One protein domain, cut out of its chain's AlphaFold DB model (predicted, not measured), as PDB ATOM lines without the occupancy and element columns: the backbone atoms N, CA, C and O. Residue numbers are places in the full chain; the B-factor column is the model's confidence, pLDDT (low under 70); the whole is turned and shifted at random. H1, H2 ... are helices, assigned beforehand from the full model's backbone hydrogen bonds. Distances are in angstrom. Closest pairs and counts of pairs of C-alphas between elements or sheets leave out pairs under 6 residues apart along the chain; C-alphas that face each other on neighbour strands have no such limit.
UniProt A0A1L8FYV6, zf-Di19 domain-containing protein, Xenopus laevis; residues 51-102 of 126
ATOM      1  N   ARG A  51      -5.487 -36.394 -56.850       88.75
ATOM      2  CA  ARG A  51      -5.395 -37.848 -56.639       88.75
ATOM      3  C   ARG A  51      -3.946 -38.342 -56.640       88.75
ATOM      4  O   ARG A  51      -3.556 -39.087 -55.749       88.75
ATOM      5  N   SER A  52      -3.148 -37.892 -57.609       90.31
ATOM      6  CA  SER A  52      -1.736 -38.269 -57.724       90.31
ATOM      7  C   SER A  52      -0.899 -37.755 -56.555       90.31
ATOM      8  O   SER A  52      -0.007 -38.461 -56.107       90.31
ATOM      9  N   LEU A  53      -1.199 -36.562 -56.031       91.75
ATOM     10  CA  LEU A  53      -0.549 -36.017 -54.840       91.75
ATOM     11  C   LEU A  53      -0.847 -36.878 -53.612       91.75
ATOM     12  O   LEU A  53       0.073 -37.234 -52.884       91.75
ATOM     13  N   LEU A  54      -2.113 -37.251 -53.405       91.81
ATOM     14  CA  LEU A  54      -2.513 -38.113 -52.295       91.81
ATOM     15  C   LEU A  54      -1.835 -39.487 -52.372       91.81
ATOM     16  O   LEU A  54      -1.302 -39.969 -51.376       91.81
ATOM     17  N   GLU A  55      -1.823 -40.110 -53.549       92.88
ATOM     18  CA  GLU A  55      -1.166 -41.402 -53.769       92.88
ATOM     19  C   GLU A  55       0.355 -41.314 -53.565       92.88
ATOM     20  O   GLU A  55       0.939 -42.138 -52.863       92.88
ATOM     21  N   HIS A  56       0.995 -40.280 -54.115       94.31
ATOM     22  CA  HIS A  56       2.425 -40.028 -53.949       94.31
ATOM     23  C   HIS A  56       2.804 -39.839 -52.474       94.31
ATOM     24  O   HIS A  56       3.704 -40.517 -51.981       94.31
ATOM     25  N   CYS A  57       2.094 -38.969 -51.748       92.06
ATOM     26  CA  CYS A  57       2.367 -38.711 -50.337       92.06
ATOM     27  C   CYS A  57       2.183 -39.971 -49.476       92.06
ATOM     28  O   CYS A  57       3.002 -40.223 -48.597       92.06
ATOM     29  N   ASN A  58       1.169 -40.796 -49.757       91.81
ATOM     30  CA  ASN A  58       0.961 -42.053 -49.035       91.81
ATOM     31  C   ASN A  58       2.048 -43.104 -49.317       91.81
ATOM     32  O   ASN A  58       2.421 -43.835 -48.406       91.81
ATOM     33  N   ASN A  59       2.553 -43.199 -50.551       92.75
ATOM     34  CA  ASN A  59       3.522 -44.233 -50.931       92.75
ATOM     35  C   ASN A  59       4.976 -43.857 -50.613       92.75
ATOM     36  O   ASN A  59       5.774 -44.729 -50.276       92.75
ATOM     37  N   VAL A  60       5.333 -42.579 -50.754       91.88
ATOM     38  CA  VAL A  60       6.724 -42.106 -50.639       91.88
ATOM     39  C   VAL A  60       7.018 -41.563 -49.245       91.88
ATOM     40  O   VAL A  60       8.090 -41.813 -48.703       91.88
ATOM     41  N   HIS A  61       6.059 -40.856 -48.646       91.25
ATOM     42  CA  HIS A  61       6.285 -40.058 -47.443       91.25
ATOM     43  C   HIS A  61       5.573 -40.606 -46.202       91.25
ATOM     44  O   HIS A  61       5.462 -39.897 -45.215       91.25
ATOM     45  N   TYR A  62       5.112 -41.862 -46.208       83.62
ATOM     46  CA  TYR A  62       4.248 -42.443 -45.164       83.62
ATOM     47  C   TYR A  62       4.685 -42.173 -43.705       83.62
ATOM     48  O   TYR A  62       3.835 -42.033 -42.830       83.62
ATOM     49  N   TYR A  63       5.995 -42.093 -43.444       84.88
ATOM     50  CA  TYR A  63       6.572 -41.872 -42.110       84.88
ATOM     51  C   TYR A  63       7.116 -40.448 -41.877       84.88
ATOM     52  O   TYR A  63       7.758 -40.204 -40.858       84.88
ATOM     53  N   GLU A  64       6.909 -39.514 -42.806       83.62
ATOM     54  CA  GLU A  64       7.369 -38.132 -42.668       83.62
ATOM     55  C   GLU A  64       6.300 -37.248 -42.019       83.62
ATOM     56  O   GLU A  64       5.228 -37.002 -42.573       83.62
ATOM     57  N   GLU A  65       6.627 -36.721 -40.840       82.25
ATOM     58  CA  GLU A  65       5.781 -35.801 -40.080       82.25
ATOM     59  C   GLU A  65       6.423 -34.413 -40.062       82.25
ATOM     60  O   GLU A  65       7.100 -34.020 -39.113       82.25
ATOM     61  N   VAL A  66       6.257 -33.686 -41.168       85.38
ATOM     62  CA  VAL A  66       6.765 -32.318 -41.324       85.38
ATOM     63  C   VAL A  66       5.593 -31.347 -41.391       85.38
ATOM     64  O   VAL A  66       4.672 -31.518 -42.199       85.38
ATOM     65  N   GLU A  67       5.656 -30.293 -40.574       89.31
ATOM     66  CA  GLU A  67       4.681 -29.208 -40.618       89.31
ATOM     67  C   GLU A  67       4.790 -28.459 -41.945       89.31
ATOM     68  O   GLU A  67       5.771 -27.767 -42.222       89.31
ATOM     69  N   THR A  68       3.772 -28.600 -42.785       91.38
ATOM     70  CA  THR A  68       3.737 -27.964 -44.104       91.38
ATOM     71  C   THR A  68       2.341 -27.455 -44.423       91.38
ATOM     72  O   THR A  68       1.342 -27.898 -43.851       91.38
ATOM     73  N   VAL A  69       2.258 -26.483 -45.328       91.56
ATOM     74  CA  VAL A  69       0.975 -25.996 -45.843       91.56
ATOM     75  C   VAL A  69       0.417 -27.017 -46.833       91.56
ATOM     76  O   VAL A  69       1.119 -27.459 -47.744       91.56
ATOM     77  N   CYS A  70      -0.863 -27.366 -46.691       91.81
ATOM     78  CA  CYS A  70      -1.549 -28.200 -47.674       91.81
ATOM     79  C   CYS A  70      -1.728 -27.416 -48.990       91.81
ATOM     80  O   CYS A  70      -2.456 -26.415 -49.008       91.81
ATOM     81  N   PRO A  71      -1.131 -27.861 -50.114       90.88
ATOM     82  CA  PRO A  71      -1.182 -27.127 -51.378       90.88
ATOM     83  C   PRO A  71      -2.600 -27.062 -51.961       90.88
ATOM     84  O   PRO A  71      -2.911 -26.125 -52.688       90.88
ATOM     85  N   ILE A  72      -3.478 -28.013 -51.623       89.38
ATOM     86  CA  ILE A  72      -4.880 -27.999 -52.059       89.38
ATOM     87  C   ILE A  72      -5.654 -26.931 -51.284       89.38
ATOM     88  O   ILE A  72      -6.305 -26.082 -51.893       89.38
ATOM     89  N   CYS A  73      -5.536 -26.908 -49.951       89.62
ATOM     90  CA  CYS A  73      -6.187 -25.891 -49.124       89.62
ATOM     91  C   CYS A  73      -5.761 -24.470 -49.486       89.62
ATOM     92  O   CYS A  73      -6.614 -23.590 -49.539       89.62
ATOM     93  N   ALA A  74      -4.478 -24.262 -49.787       89.19
ATOM     94  CA  ALA A  74      -3.959 -22.956 -50.175       89.19
ATOM     95  C   ALA A  74      -4.576 -22.412 -51.477       89.19
ATOM     96  O   ALA A  74      -4.583 -21.204 -51.693       89.19
ATOM     97  N   THR A  75      -5.099 -23.288 -52.342       86.69
ATOM     98  CA  THR A  75      -5.764 -22.888 -53.597       86.69
ATOM     99  C   THR A  75      -7.266 -22.648 -53.458       86.69
ATOM    100  O   THR A  75      -7.888 -22.137 -54.389       86.69
ATOM    101  N   LEU A  76      -7.872 -22.997 -52.317       84.25
ATOM    102  CA  LEU A  76      -9.301 -22.779 -52.105       84.25
ATOM    103  C   LEU A  76      -9.572 -21.294 -51.819       84.25
ATOM    104  O   LEU A  76      -8.913 -20.719 -50.956       84.25
ATOM    105  N   PRO A  77     -10.593 -20.678 -52.444       79.06
ATOM    106  CA  PRO A  77     -10.921 -19.265 -52.214       79.06
ATOM    107  C   PRO A  77     -11.389 -18.966 -50.779       79.06
ATOM    108  O   PRO A  77     -11.359 -17.821 -50.343       79.06
ATOM    109  N   TRP A  78     -11.812 -19.994 -50.044       78.69
ATOM    110  CA  TRP A  78     -12.181 -19.954 -48.621       78.69
ATOM    111  C   TRP A  78     -11.142 -20.636 -47.717       78.69
ATOM    112  O   TRP A  78     -11.371 -20.777 -46.518       78.69
ATOM    113  N   GLY A  79     -10.030 -21.105 -48.287       79.75
ATOM    114  CA  GLY A  79      -8.905 -21.656 -47.540       79.75
ATOM    115  C   GLY A  79      -7.954 -20.556 -47.079       79.75
ATOM    116  O   GLY A  79      -7.922 -19.466 -47.645       79.75
ATOM    117  N   ASP A  80      -7.167 -20.850 -46.049       80.44
ATOM    118  CA  ASP A  80      -6.112 -19.953 -45.587       80.44
ATOM    119  C   ASP A  80      -4.742 -20.446 -46.117       80.44
ATOM    120  O   ASP A  80      -4.317 -21.556 -45.768       80.44
ATOM    121  N   PRO A  81      -4.052 -19.653 -46.968       82.94
ATOM    122  CA  PRO A  81      -2.798 -20.039 -47.619       82.94
ATOM    123  C   PRO A  81      -1.614 -20.262 -46.680       82.94
ATOM    124  O   PRO A  81      -0.610 -20.820 -47.116       82.94
ATOM    125  N   ILE A  82      -1.691 -19.800 -45.430       85.69
ATOM    126  CA  ILE A  82      -0.595 -19.939 -44.462       85.69
ATOM    127  C   ILE A  82      -0.852 -21.027 -43.419       85.69
ATOM    128  O   ILE A  82       0.019 -21.277 -42.588       85.69
ATOM    129  N   GLN A  83      -2.013 -21.691 -43.447       87.12
ATOM    130  CA  GLN A  83      -2.322 -22.738 -42.472       87.12
ATOM    131  C   GLN A  83      -1.441 -23.957 -42.695       87.12
ATOM    132  O   GLN A  83      -1.557 -24.679 -43.693       87.12
ATOM    133  N   THR A  84      -0.575 -24.202 -41.721       90.19
ATOM    134  CA  THR A  84       0.243 -25.401 -41.659       90.19
ATOM    135  C   THR A  84      -0.547 -26.546 -41.041       90.19
ATOM    136  O   THR A  84      -1.464 -26.381 -40.237       90.19
ATOM    137  N   THR A  85      -0.208 -27.754 -41.458       87.62
ATOM    138  CA  THR A  85      -0.721 -28.996 -40.899       87.62
ATOM    139  C   THR A  85       0.478 -29.824 -40.458       87.62
ATOM    140  O   THR A  85       1.406 -30.011 -41.240       87.62
ATOM    141  N   GLY A  86       0.441 -30.351 -39.228       87.31
ATOM    142  CA  GLY A  86       1.543 -31.157 -38.687       87.31
ATOM    143  C   GLY A  86       1.734 -32.520 -39.356       87.31
ATOM    144  O   GLY A  86       2.839 -33.045 -39.373       87.31
ATOM    145  N   ASN A  87       0.679 -33.074 -39.960       89.75
ATOM    146  CA  ASN A  87       0.751 -34.296 -40.760       89.75
ATOM    147  C   ASN A  87      -0.065 -34.129 -42.052       89.75
ATOM    148  O   ASN A  87      -1.288 -34.314 -42.080       89.75
ATOM    149  N   VAL A  88       0.617 -33.714 -43.125       89.94
ATOM    150  CA  VAL A  88      -0.026 -33.412 -44.414       89.94
ATOM    151  C   VAL A  88      -0.676 -34.648 -45.037       89.94
ATOM    152  O   VAL A  88      -1.709 -34.531 -45.688       89.94
ATOM    153  N   ILE A  89      -0.145 -35.843 -44.781       91.19
ATOM    154  CA  ILE A  89      -0.653 -37.107 -45.327       91.19
ATOM    155  C   ILE A  89      -2.001 -37.450 -44.694       91.19
ATOM    156  O   ILE A  89      -2.984 -37.684 -45.399       91.19
ATOM    157  N   ALA A  90      -2.078 -37.409 -43.363       90.88
ATOM    158  CA  ALA A  90      -3.320 -37.618 -42.629       90.88
ATOM    159  C   ALA A  90      -4.386 -36.594 -43.041       90.88
ATOM    160  O   ALA A  90      -5.547 -36.947 -43.249       90.88
ATOM    161  N   HIS A  91      -3.991 -35.332 -43.231       92.31
ATOM    162  CA  HIS A  91      -4.887 -34.284 -43.708       92.31
ATOM    163  C   HIS A  91      -5.396 -34.538 -45.130       92.31
ATOM    164  O   HIS A  91      -6.601 -34.439 -45.367       92.31
ATOM    165  N   LEU A  92      -4.506 -34.872 -46.073       91.19
ATOM    166  CA  LEU A  92      -4.877 -35.197 -47.452       91.19
ATOM    167  C   LEU A  92      -5.860 -36.370 -47.476       91.19
ATOM    168  O   LEU A  92      -6.884 -36.289 -48.152       91.19
ATOM    169  N   ASN A  93      -5.612 -37.407 -46.675       90.81
ATOM    170  CA  ASN A  93      -6.519 -38.543 -46.562       90.81
ATOM    171  C   ASN A  93      -7.879 -38.152 -45.965       90.81
ATOM    172  O   ASN A  93      -8.912 -38.570 -46.471       90.81
ATOM    173  N   ALA A  94      -7.906 -37.306 -44.935       90.31
ATOM    174  CA  ALA A  94      -9.150 -36.919 -44.273       90.31
ATOM    175  C   ALA A  94     -10.012 -35.936 -45.087       90.31
ATOM    176  O   ALA A  94     -11.238 -35.978 -44.995       90.31
ATOM    177  N   ARG A  95      -9.395 -35.015 -45.839       89.00
ATOM    178  CA  ARG A  95     -10.102 -33.893 -46.492       89.00
ATOM    179  C   ARG A  95     -10.087 -33.915 -48.012       89.00
ATOM    180  O   ARG A  95     -10.952 -33.299 -48.627       89.00
ATOM    181  N   HIS A  96      -9.126 -34.604 -48.615       90.00
ATOM    182  CA  HIS A  96      -8.879 -34.559 -50.055       90.00
ATOM    183  C   HIS A  96      -8.891 -35.939 -50.721       90.00
ATOM    184  O   HIS A  96      -8.523 -36.048 -51.890       90.00
ATOM    185  N   GLN A  97      -9.389 -36.971 -50.027       88.06
ATOM    186  CA  GLN A  97      -9.675 -38.279 -50.625       88.06
ATOM    187  C   GLN A  97     -10.703 -38.209 -51.755       88.06
ATOM    188  O   GLN A  97     -10.613 -38.969 -52.715       88.06
ATOM    189  N   PHE A  98     -11.669 -37.297 -51.650       84.44
ATOM    190  CA  PHE A  98     -12.727 -37.132 -52.636       84.44
ATOM    191  C   PHE A  98     -12.535 -35.835 -53.432       84.44
ATOM    192  O   PHE A  98     -12.287 -34.775 -52.854       84.44
ATOM    193  N   ASN A  99     -12.666 -35.912 -54.758       81.75
ATOM    194  CA  ASN A  99     -12.600 -34.754 -55.647       81.75
ATOM    195  C   ASN A  99     -13.968 -34.488 -56.285       81.75
ATOM    196  O   ASN A  99     -14.386 -35.185 -57.204       81.75
ATOM    197  N   TYR A 100     -14.643 -33.429 -55.839       75.12
ATOM    198  CA  TYR A 100     -15.946 -33.041 -56.381       75.12
ATOM    199  C   TYR A 100     -15.906 -32.685 -57.869       75.12
ATOM    200  O   TYR A 100     -16.879 -32.948 -58.563       75.12
ATOM    201  N   GLN A 101     -14.804 -32.126 -58.374       72.31
ATOM    202  CA  GLN A 101     -14.708 -31.712 -59.777       72.31
ATOM    203  C   GLN A 101     -14.687 -32.904 -60.743       72.31
ATOM    204  O   GLN A 101     -15.014 -32.744 -61.915       72.31
ATOM    205  N   GLU A 102     -14.310 -34.091 -60.261       75.50
ATOM    206  CA  GLU A 102     -14.282 -35.316 -61.065       75.50
ATOM    207  C   GLU A 102     -15.677 -35.950 -61.189       75.50
ATOM    208  O   GLU A 102     -16.017 -36.496 -62.237       75.50
TER     209      GLU A 102
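This is residues 51 to 102 of the 126 residues of the protein "zf-Di19 domain-containing protein" of Xenopus laevis (UniProt A0A1L8FYV6). Picture a small flat body with two helices, H1 and H3, side by side at one side of it and running opposite ways, and with a short helix, H2, and two loops making the other side. The first loop, residues 61 to 70, leads from H1 across to H2, and the second, residues 76 to 87, folds back from H2 to H3; a short antiparallel pairing of residues 68 to 69 with residues 84 to 85 ties the two loops together. You will find 52 residues printed, with three named helices in the order H1, H2, H3 and no named strand. The class is all helix, though the named helices hold 24 of the 52 residues, under half. The whole is compact, with a radius of gyration of the C-alphas of 10.9 A, and the C-alphas span 30 by 26 by 14 A.

Begin with H1, residues 51 to 60, the longest helix by residues. Look from there to H3, residues 88 to 96, which touches H1 with 6 pairs of C-alphas within 8 A. Their closest C-alphas are those of Cys 57 and Ile 89, 6.1 A apart, and the centres of the two helices are 10.3 A apart. Their lines stand at a shallow tilt of 28 degrees, and they run opposite ways. Go on from H3 to H2, residues 71 to 75, which is close to H3 but not clearly touching it. The closest C-alphas of these two are those of Ile 72 and His 96, 7.9 A apart, with 11.8 A from centre to centre. H1 and H2 are apart, although they follow each other along the chain. On the backbone atoms, every O i to N i+4 pair inside H1 and H3 is within hydrogen-bond range. In H2, 0 of 1 such pairs is within range, and 1 of its 2 O i to N i+3 pairs is.

Find C-alpha 51 of Arg 51 at (-5.395, -37.848, -56.639); from there H1 runs to C-alpha 60 of Val 60 at (6.724, -42.106, -50.639), a length of 14.2 A from first to last C-alpha. Next find H3, which begins at C-alpha 88 of Val 88 and runs 10.6 A to C-alpha 96 of His 96, printed at (-8.879, -34.559, -50.055). Between them in the chain lies H2, from Pro 71 to Thr 75, 6.6 A from first to last C-alpha. To find the short pairing, set Thr 68 and Val 69 beside Thr 84 and Thr 85.

Look at Tyr 63 and Pro 77 for the full reach of the domain: their C-alphas, the two farthest apart, stand 30.3 A from each other. The first and last printed C-alphas, those of Arg 51 and Glu 102, are 10.2 A apart. The printed part has no cut and runs from residue 51 to residue 102 of a full chain of 126 residues. The link from H1 to H2, with 10 residues between them, is short, and the link from H2 to H3, with 12 residues between them, is long. Follow that long link, residues 76 to 87, and you find C-alphas that lie 8 to 16 A from the mean of all C-alphas. In the B-factor column of this predicted model, the mean pLDDT of the printed part is 87.4, and no printed residue is under 70.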